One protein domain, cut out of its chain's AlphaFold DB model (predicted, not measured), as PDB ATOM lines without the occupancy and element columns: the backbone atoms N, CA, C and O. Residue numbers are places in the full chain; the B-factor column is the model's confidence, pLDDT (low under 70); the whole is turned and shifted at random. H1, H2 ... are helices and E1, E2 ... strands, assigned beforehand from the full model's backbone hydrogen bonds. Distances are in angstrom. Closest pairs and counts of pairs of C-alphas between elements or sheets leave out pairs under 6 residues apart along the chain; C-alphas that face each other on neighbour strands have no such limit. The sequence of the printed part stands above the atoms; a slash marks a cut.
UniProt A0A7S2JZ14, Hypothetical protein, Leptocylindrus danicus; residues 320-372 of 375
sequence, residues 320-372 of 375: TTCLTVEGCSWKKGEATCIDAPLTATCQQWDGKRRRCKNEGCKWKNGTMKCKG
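This is residues 320 to 372 of the 375 residues of the protein "Hypothetical protein" of Leptocylindrus danicus (UniProt A0A7S2JZ14). Two small lobes sit end to end: the antiparallel hairpin E1 and E2, and the antiparallel hairpin E3 and E4 with short helices H1 and H2 packed on it. The 53 printed residues run E1, E2, H1, H2, E3, E4, class mixed, with under half in named elements. The whole is compact, radius of gyration of the C-alphas 10.2 A, spanning 27 by 18 by 18 A.

Find C-alpha 328 at (14.504, -45.010, 52.364); from there E1 runs 9.8 A to residue 331. Then come E2, residues 336 to 339, 10.1 A; H1, 343 to 347; H2, 353 to 358, 8.7 A; E3, 362 to 364; and E4, 369 to 371, ending at (19.746, -44.475, 39.834).

Look across E1 and E2 for N 329 and O 338, 2.8 A apart, and across E3 and E4 for N 362 and O 371, 2.8 A. The closest C-alphas of H1 and E4, Thr 343 and Lys 371, are 4.5 A apart; those of H2 and E4, Cys 356 and Cys 370, 5.8 A. E1 and E3 are apart. In H1 and H2 every O i to N i+4 pair is within hydrogen-bond range.

The farthest C-alphas, Thr 321 and Gly 351, are 27.6 A apart. The printed part has no cut, and no printed residue is under 70 in pLDDT.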
ATOM      1  N   THR A 320      10.969 -34.717  52.547       90.12
ATOM      2  CA  THR A 320      12.216 -34.223  53.141       90.12
ATOM      3  C   THR A 320      12.646 -35.144  54.271       90.12
ATOM      4  O   THR A 320      13.772 -35.628  54.232       90.12
ATOM      5  N   THR A 321      11.727 -35.468  55.183       90.44
ATOM      6  CA  THR A 321      11.939 -36.427  56.278       90.44
ATOM      7  C   THR A 321      12.290 -37.822  55.748       90.44
ATOM      8  O   THR A 321      13.330 -38.366  56.112       90.44
ATOM      9  N   CYS A 322      11.521 -38.352  54.791       91.19
ATOM     10  CA  CYS A 322      11.779 -39.651  54.158       91.19
ATOM     11  C   CYS A 322      13.218 -39.798  53.623       91.19
ATOM     12  O   CYS A 322      13.871 -40.817  53.814       91.19
ATOM     13  N   LEU A 323      13.751 -38.755  52.978       91.38
ATOM     14  CA  LEU A 323      15.087 -38.775  52.369       91.38
ATOM     15  C   LEU A 323      16.237 -38.520  53.366       91.38
ATOM     16  O   LEU A 323      17.383 -38.384  52.926       91.38
ATOM     17  N   THR A 324      15.942 -38.430  54.670       90.81
ATOM     18  CA  THR A 324      16.946 -38.424  55.755       90.81
ATOM     19  C   THR A 324      17.142 -39.790  56.409       90.81
ATOM     20  O   THR A 324      18.173 -39.991  57.044       90.81
ATOM     21  N   VAL A 325      16.204 -40.725  56.233       90.31
ATOM     22  CA  VAL A 325      16.310 -42.086  56.768       90.31
ATOM     23  C   VAL A 325      17.151 -42.927  55.811       90.31
ATOM     24  O   VAL A 325      16.810 -43.069  54.634       90.31
ATOM     25  N   GLU A 326      18.276 -43.451  56.298       90.38
ATOM     26  CA  GLU A 326      19.136 -44.342  55.520       90.38
ATOM     27  C   GLU A 326      18.344 -45.578  55.073       90.38
ATOM     28  O   GLU A 326      17.565 -46.138  55.837       90.38
ATOM     29  N   GLY A 327      18.498 -45.964  53.808       90.00
ATOM     30  CA  GLY A 327      17.710 -47.042  53.214       90.00
ATOM     31  C   GLY A 327      16.365 -46.616  52.616       90.00
ATOM     32  O   GLY A 327      15.879 -47.345  51.765       90.00
ATOM     33  N   CYS A 328      15.811 -45.430  52.906       93.56
ATOM     34  CA  CYS A 328      14.504 -45.010  52.364       93.56
ATOM     35  C   CYS A 328      14.587 -44.125  51.099       93.56
ATOM     36  O   CYS A 328      15.603 -43.481  50.810       93.56
ATOM     37  N   SER A 329      13.507 -44.066  50.313       93.69
ATOM     38  CA  SER A 329      13.369 -43.195  49.137       93.69
ATOM     39  C   SER A 329      11.942 -42.677  48.924       93.69
ATOM     40  O   SER A 329      10.967 -43.239  49.411       93.69
ATOM     41  N   TRP A 330      11.803 -41.583  48.166       94.75
ATOM     42  CA  TRP A 330      10.508 -40.928  47.952       94.75
ATOM     43  C   TRP A 330       9.832 -41.334  46.641       94.75
ATOM     44  O   TRP A 330      10.228 -40.880  45.555       94.75
ATOM     45  N   LYS A 331       8.737 -42.091  46.736       94.06
ATOM     46  CA  LYS A 331       7.934 -42.533  45.593       94.06
ATOM     47  C   LYS A 331       7.002 -41.418  45.114       94.06
ATOM     48  O   LYS A 331       5.866 -41.268  45.560       94.06
ATOM     49  N   LYS A 332       7.446 -40.610  44.139       89.06
ATOM     50  CA  LYS A 332       6.663 -39.447  43.664       89.06
ATOM     51  C   LYS A 332       5.329 -39.821  42.985       89.06
ATOM     52  O   LYS A 332       4.511 -38.932  42.767       89.06
ATOM     53  N   GLY A 333       5.134 -41.083  42.593       84.56
ATOM     54  CA  GLY A 333       3.890 -41.545  41.972       84.56
ATOM     55  C   GLY A 333       2.720 -41.578  42.956       84.56
ATOM     56  O   GLY A 333       1.628 -41.146  42.601       84.56
ATOM     57  N   GLU A 334       2.989 -42.027  44.180       86.31
ATOM     58  CA  GLU A 334       1.999 -42.258  45.244       86.31
ATOM     59  C   GLU A 334       2.140 -41.278  46.418       86.31
ATOM     60  O   GLU A 334       1.253 -41.206  47.258       86.31
ATOM     61  N   ALA A 335       3.208 -40.469  46.433       90.06
ATOM     62  CA  ALA A 335       3.552 -39.549  47.521       90.06
ATOM     63  C   ALA A 335       3.778 -40.260  48.868       90.06
ATOM     64  O   ALA A 335       3.408 -39.747  49.919       90.06
ATOM     65  N   THR A 336       4.431 -41.419  48.802       91.56
ATOM     66  CA  THR A 336       4.805 -42.263  49.938       91.56
ATOM     67  C   THR A 336       6.321 -42.331  50.102       91.56
ATOM     68  O   THR A 336       7.089 -42.180  49.138       91.56
ATOM     69  N   CYS A 337       6.753 -42.558  51.341       92.62
ATOM     70  CA  CYS A 337       8.085 -43.069  51.618       92.62
ATOM     71  C   CYS A 337       8.074 -44.595  51.420       92.62
ATOM     72  O   CYS A 337       7.034 -45.226  51.596       92.62
ATOM     73  N   ILE A 338       9.180 -45.151  50.931       91.94
ATOM     74  CA  ILE A 338       9.357 -46.583  50.645       91.94
ATOM     75  C   ILE A 338      10.823 -46.964  50.860       91.94
ATOM     76  O   ILE A 338      11.690 -46.084  50.819       91.94
ATOM     77  N   ASP A 339      11.120 -48.258  50.953       92.81
ATOM     78  CA  ASP A 339      12.477 -48.775  50.756       92.81
ATOM     79  C   ASP A 339      13.113 -48.222  49.473       92.81
ATOM     80  O   ASP A 339      12.474 -48.084  48.423       92.81
ATOM     81  N   ALA A 340      14.398 -47.883  49.532       93.69
ATOM     82  CA  ALA A 340      15.130 -47.333  48.405       93.69
ATOM     83  C   ALA A 340      15.445 -48.416  47.366       93.69
ATOM     84  O   ALA A 340      16.250 -49.310  47.635       93.69
ATOM     85  N   PRO A 341      14.934 -48.300  46.126       93.25
ATOM     86  CA  PRO A 341      15.282 -49.252  45.089       93.25
ATOM     87  C   PRO A 341      16.772 -49.170  44.752       93.25
ATOM     88  O   PRO A 341      17.351 -48.081  44.622       93.25
ATOM     89  N   LEU A 342      17.375 -50.339  44.545       93.38
ATOM     90  CA  LEU A 342      18.756 -50.470  44.092       93.38
ATOM     91  C   LEU A 342      18.973 -49.762  42.748       93.38
ATOM     92  O   LEU A 342      18.078 -49.667  41.903       93.38
ATOM     93  N   THR A 343      20.207 -49.318  42.497       93.50
ATOM     94  CA  THR A 343      20.555 -48.642  41.237       93.50
ATOM     95  C   THR A 343      20.271 -49.502  40.003       93.50
ATOM     96  O   THR A 343      19.788 -48.954  39.014       93.50
ATOM     97  N   ALA A 344      20.449 -50.826  40.074       92.62
ATOM     98  CA  ALA A 344      20.054 -51.750  39.006       92.62
ATOM     99  C   ALA A 344      18.542 -51.675  38.700       92.62
ATOM    100  O   ALA A 344      18.147 -51.456  37.554       92.62
ATOM    101  N   THR A 345      17.691 -51.734  39.730       92.62
ATOM    102  CA  THR A 345      16.227 -51.589  39.614       92.62
ATOM    103  C   THR A 345      15.820 -50.227  39.052       92.62
ATOM    104  O   THR A 345      14.816 -50.111  38.352       92.62
ATOM    105  N   CYS A 346      16.599 -49.176  39.309       95.88
ATOM    106  CA  CYS A 346      16.336 -47.844  38.773       95.88
ATOM    107  C   CYS A 346      16.753 -47.671  37.301       95.88
ATOM    108  O   CYS A 346      16.077 -46.949  36.564       95.88
ATOM    109  N   GLN A 347      17.823 -48.331  36.847       95.56
ATOM    110  CA  GLN A 347      18.388 -48.176  35.495       95.56
ATOM    111  C   GLN A 347      17.420 -48.562  34.361       95.56
ATOM    112  O   GLN A 347      17.498 -47.990  33.275       95.56
ATOM    113  N   GLN A 348      16.428 -49.430  34.610       96.19
ATOM    114  CA  GLN A 348      15.350 -49.730  33.644       96.19
ATOM    115  C   GLN A 348      14.531 -48.483  33.217       96.19
ATOM    116  O   GLN A 348      13.809 -48.493  32.207       96.19
ATOM    117  N   TRP A 349      14.646 -47.391  33.984       96.06
ATOM    118  CA  TRP A 349      14.019 -46.094  33.739       96.06
ATOM    119  C   TRP A 349      14.976 -45.021  33.189       96.06
ATOM    120  O   TRP A 349      14.610 -43.840  33.173       96.06
ATOM    121  N   ASP A 350      16.164 -45.396  32.697       96.00
ATOM    122  CA  ASP A 350      17.021 -44.514  31.891       96.00
ATOM    123  C   ASP A 350      16.229 -43.927  30.701       96.00
ATOM    124  O   ASP A 350      15.311 -44.544  30.151       96.00
ATOM    125  N   GLY A 351      16.479 -42.655  30.375       95.19
ATOM    126  CA  GLY A 351      15.662 -41.867  29.439       95.19
ATOM    127  C   GLY A 351      14.257 -41.482  29.953       95.19
ATOM    128  O   GLY A 351      13.696 -40.472  29.523       95.19
ATOM    129  N   LYS A 352      13.682 -42.203  30.925       95.62
ATOM    130  CA  LYS A 352      12.272 -42.094  31.351       95.62
ATOM    131  C   LYS A 352      12.102 -41.304  32.658       95.62
ATOM    132  O   LYS A 352      11.554 -41.803  33.642       95.62
ATOM    133  N   ARG A 353      12.481 -40.017  32.650       94.44
ATOM    134  CA  ARG A 353      12.448 -39.077  33.805       94.44
ATOM    135  C   ARG A 353      11.222 -39.172  34.722       94.44
ATOM    136  O   ARG A 353      11.370 -39.054  35.938       94.44
ATOM    137  N   ARG A 354      10.015 -39.309  34.154       94.31
ATOM    138  CA  ARG A 354       8.761 -39.373  34.927       94.31
ATOM    139  C   ARG A 354       8.607 -40.712  35.647       94.31
ATOM    140  O   ARG A 354       8.292 -40.694  36.826       94.31
ATOM    141  N   ARG A 355       8.885 -41.835  34.973       94.75
ATOM    142  CA  ARG A 355       8.868 -43.174  35.587       94.75
ATOM    143  C   ARG A 355       9.918 -43.288  36.681       94.75
ATOM    144  O   ARG A 355       9.548 -43.559  37.809       94.75
ATOM    145  N   CYS A 356      11.164 -42.911  36.391       95.62
ATOM    146  CA  CYS A 356      12.255 -42.901  37.367       95.62
ATOM    147  C   CYS A 356      11.839 -42.295  38.724       95.62
ATOM    148  O   CYS A 356      11.953 -42.936  39.757       95.62
ATOM    149  N   LYS A 357      11.273 -41.081  38.720       94.38
ATOM    150  CA  LYS A 357      10.828 -40.417  39.959       94.38
ATOM    151  C   LYS A 357       9.564 -41.020  40.572       94.38
ATOM    152  O   LYS A 357       9.336 -40.839  41.764       94.38
ATOM    153  N   ASN A 358       8.713 -41.637  39.758       95.38
ATOM    154  CA  ASN A 358       7.485 -42.259  40.229       95.38
ATOM    155  C   ASN A 358       7.752 -43.570  40.969       95.38
ATOM    156  O   ASN A 358       6.992 -43.854  41.880       95.38
ATOM    157  N   GLU A 359       8.836 -44.282  40.647       95.06
ATOM    158  CA  GLU A 359       9.252 -45.532  41.302       95.06
ATOM    159  C   GLU A 359      10.360 -45.307  42.367       95.06
ATOM    160  O   GLU A 359      11.263 -46.120  42.495       95.06
ATOM    161  N   GLY A 360      10.381 -44.168  43.078       93.50
ATOM    162  CA  GLY A 360      11.345 -43.887  44.172       93.50
ATOM    163  C   GLY A 360      12.746 -43.397  43.760       93.50
ATOM    164  O   GLY A 360      13.480 -42.810  44.557       93.50
ATOM    165  N   CYS A 361      13.127 -43.569  42.495       95.25
ATOM    166  CA  CYS A 361      14.504 -43.382  42.038       95.25
ATOM    167  C   CYS A 361      14.944 -41.920  41.783       95.25
ATOM    168  O   CYS A 361      14.170 -40.991  41.505       95.25
ATOM    169  N   LYS A 362      16.268 -41.715  41.792       95.25
ATOM    170  CA  LYS A 362      16.955 -40.425  41.643       95.25
ATOM    171  C   LYS A 362      17.359 -40.167  40.190       95.25
ATOM    172  O   LYS A 362      18.304 -40.744  39.659       95.25
ATOM    173  N   TRP A 363      16.668 -39.225  39.550       95.94
ATOM    174  CA  TRP A 363      16.951 -38.813  38.169       95.94
ATOM    175  C   TRP A 363      18.136 -37.840  38.047       95.94
ATOM    176  O   TRP A 363      18.154 -36.789  38.697       95.94
ATOM    177  N   LYS A 364      19.066 -38.120  37.128       95.12
ATOM    178  CA  LYS A 364      20.204 -37.265  36.760       95.12
ATOM    179  C   LYS A 364      19.951 -36.590  35.405       95.12
ATOM    180  O   LYS A 364      20.063 -37.215  34.358       95.12
ATOM    181  N   ASN A 365      19.649 -35.285  35.422       90.12
ATOM    182  CA  ASN A 365      19.353 -34.517  34.201       90.12
ATOM    183  C   ASN A 365      20.489 -34.566  33.158       90.12
ATOM    184  O   ASN A 365      20.196 -34.778  31.990       90.12
ATOM    185  N   GLY A 366      21.752 -34.372  33.564       89.88
ATOM    186  CA  GLY A 366      22.874 -34.219  32.622       89.88
ATOM    187  C   GLY A 366      23.256 -35.486  31.849       89.88
ATOM    188  O   GLY A 366      23.765 -35.386  30.744       89.88
ATOM    189  N   THR A 367      22.983 -36.670  32.403       92.06
ATOM    190  CA  THR A 367      23.262 -37.968  31.759       92.06
ATOM    191  C   THR A 367      22.000 -38.680  31.273       92.06
ATOM    192  O   THR A 367      22.096 -39.761  30.706       92.06
ATOM    193  N   MET A 368      20.815 -38.110  31.532       94.00
ATOM    194  CA  MET A 368      19.504 -38.738  31.311       94.00
ATOM    195  C   MET A 368      19.352 -40.128  31.967       94.00
ATOM    196  O   MET A 368      18.559 -40.950  31.506       94.00
ATOM    197  N   LYS A 369      20.090 -40.375  33.059       95.62
ATOM    198  CA  LYS A 369      20.074 -41.646  33.793       95.62
ATOM    199  C   LYS A 369      19.229 -41.607  35.060       95.62
ATOM    200  O   LYS A 369      19.067 -40.565  35.705       95.62
ATOM    201  N   CYS A 370      18.739 -42.775  35.435       96.06
ATOM    202  CA  CYS A 370      18.052 -43.072  36.671       96.06
ATOM    203  C   CYS A 370      18.943 -43.955  37.558       96.06
ATOM    204  O   CYS A 370      19.608 -44.866  37.074       96.06
ATOM    205  N   LYS A 371      18.986 -43.676  38.863       96.19
ATOM    206  CA  LYS A 371      19.746 -44.475  39.834       96.19
ATOM    207  C   LYS A 371      19.032 -44.552  41.181       96.19
ATOM    208  O   LYS A 371      18.091 -43.786  41.407       96.19
ATOM    209  N   GLY A 372      19.486 -45.443  42.058       94.06
ATOM    210  CA  GLY A 372      19.019 -45.525  43.438       94.06
ATOM    211  C   GLY A 372      19.244 -44.200  44.165       94.06
ATOM    212  O   GLY A 372      20.014 -43.339  43.720       94.06
TER     213      GLY A 372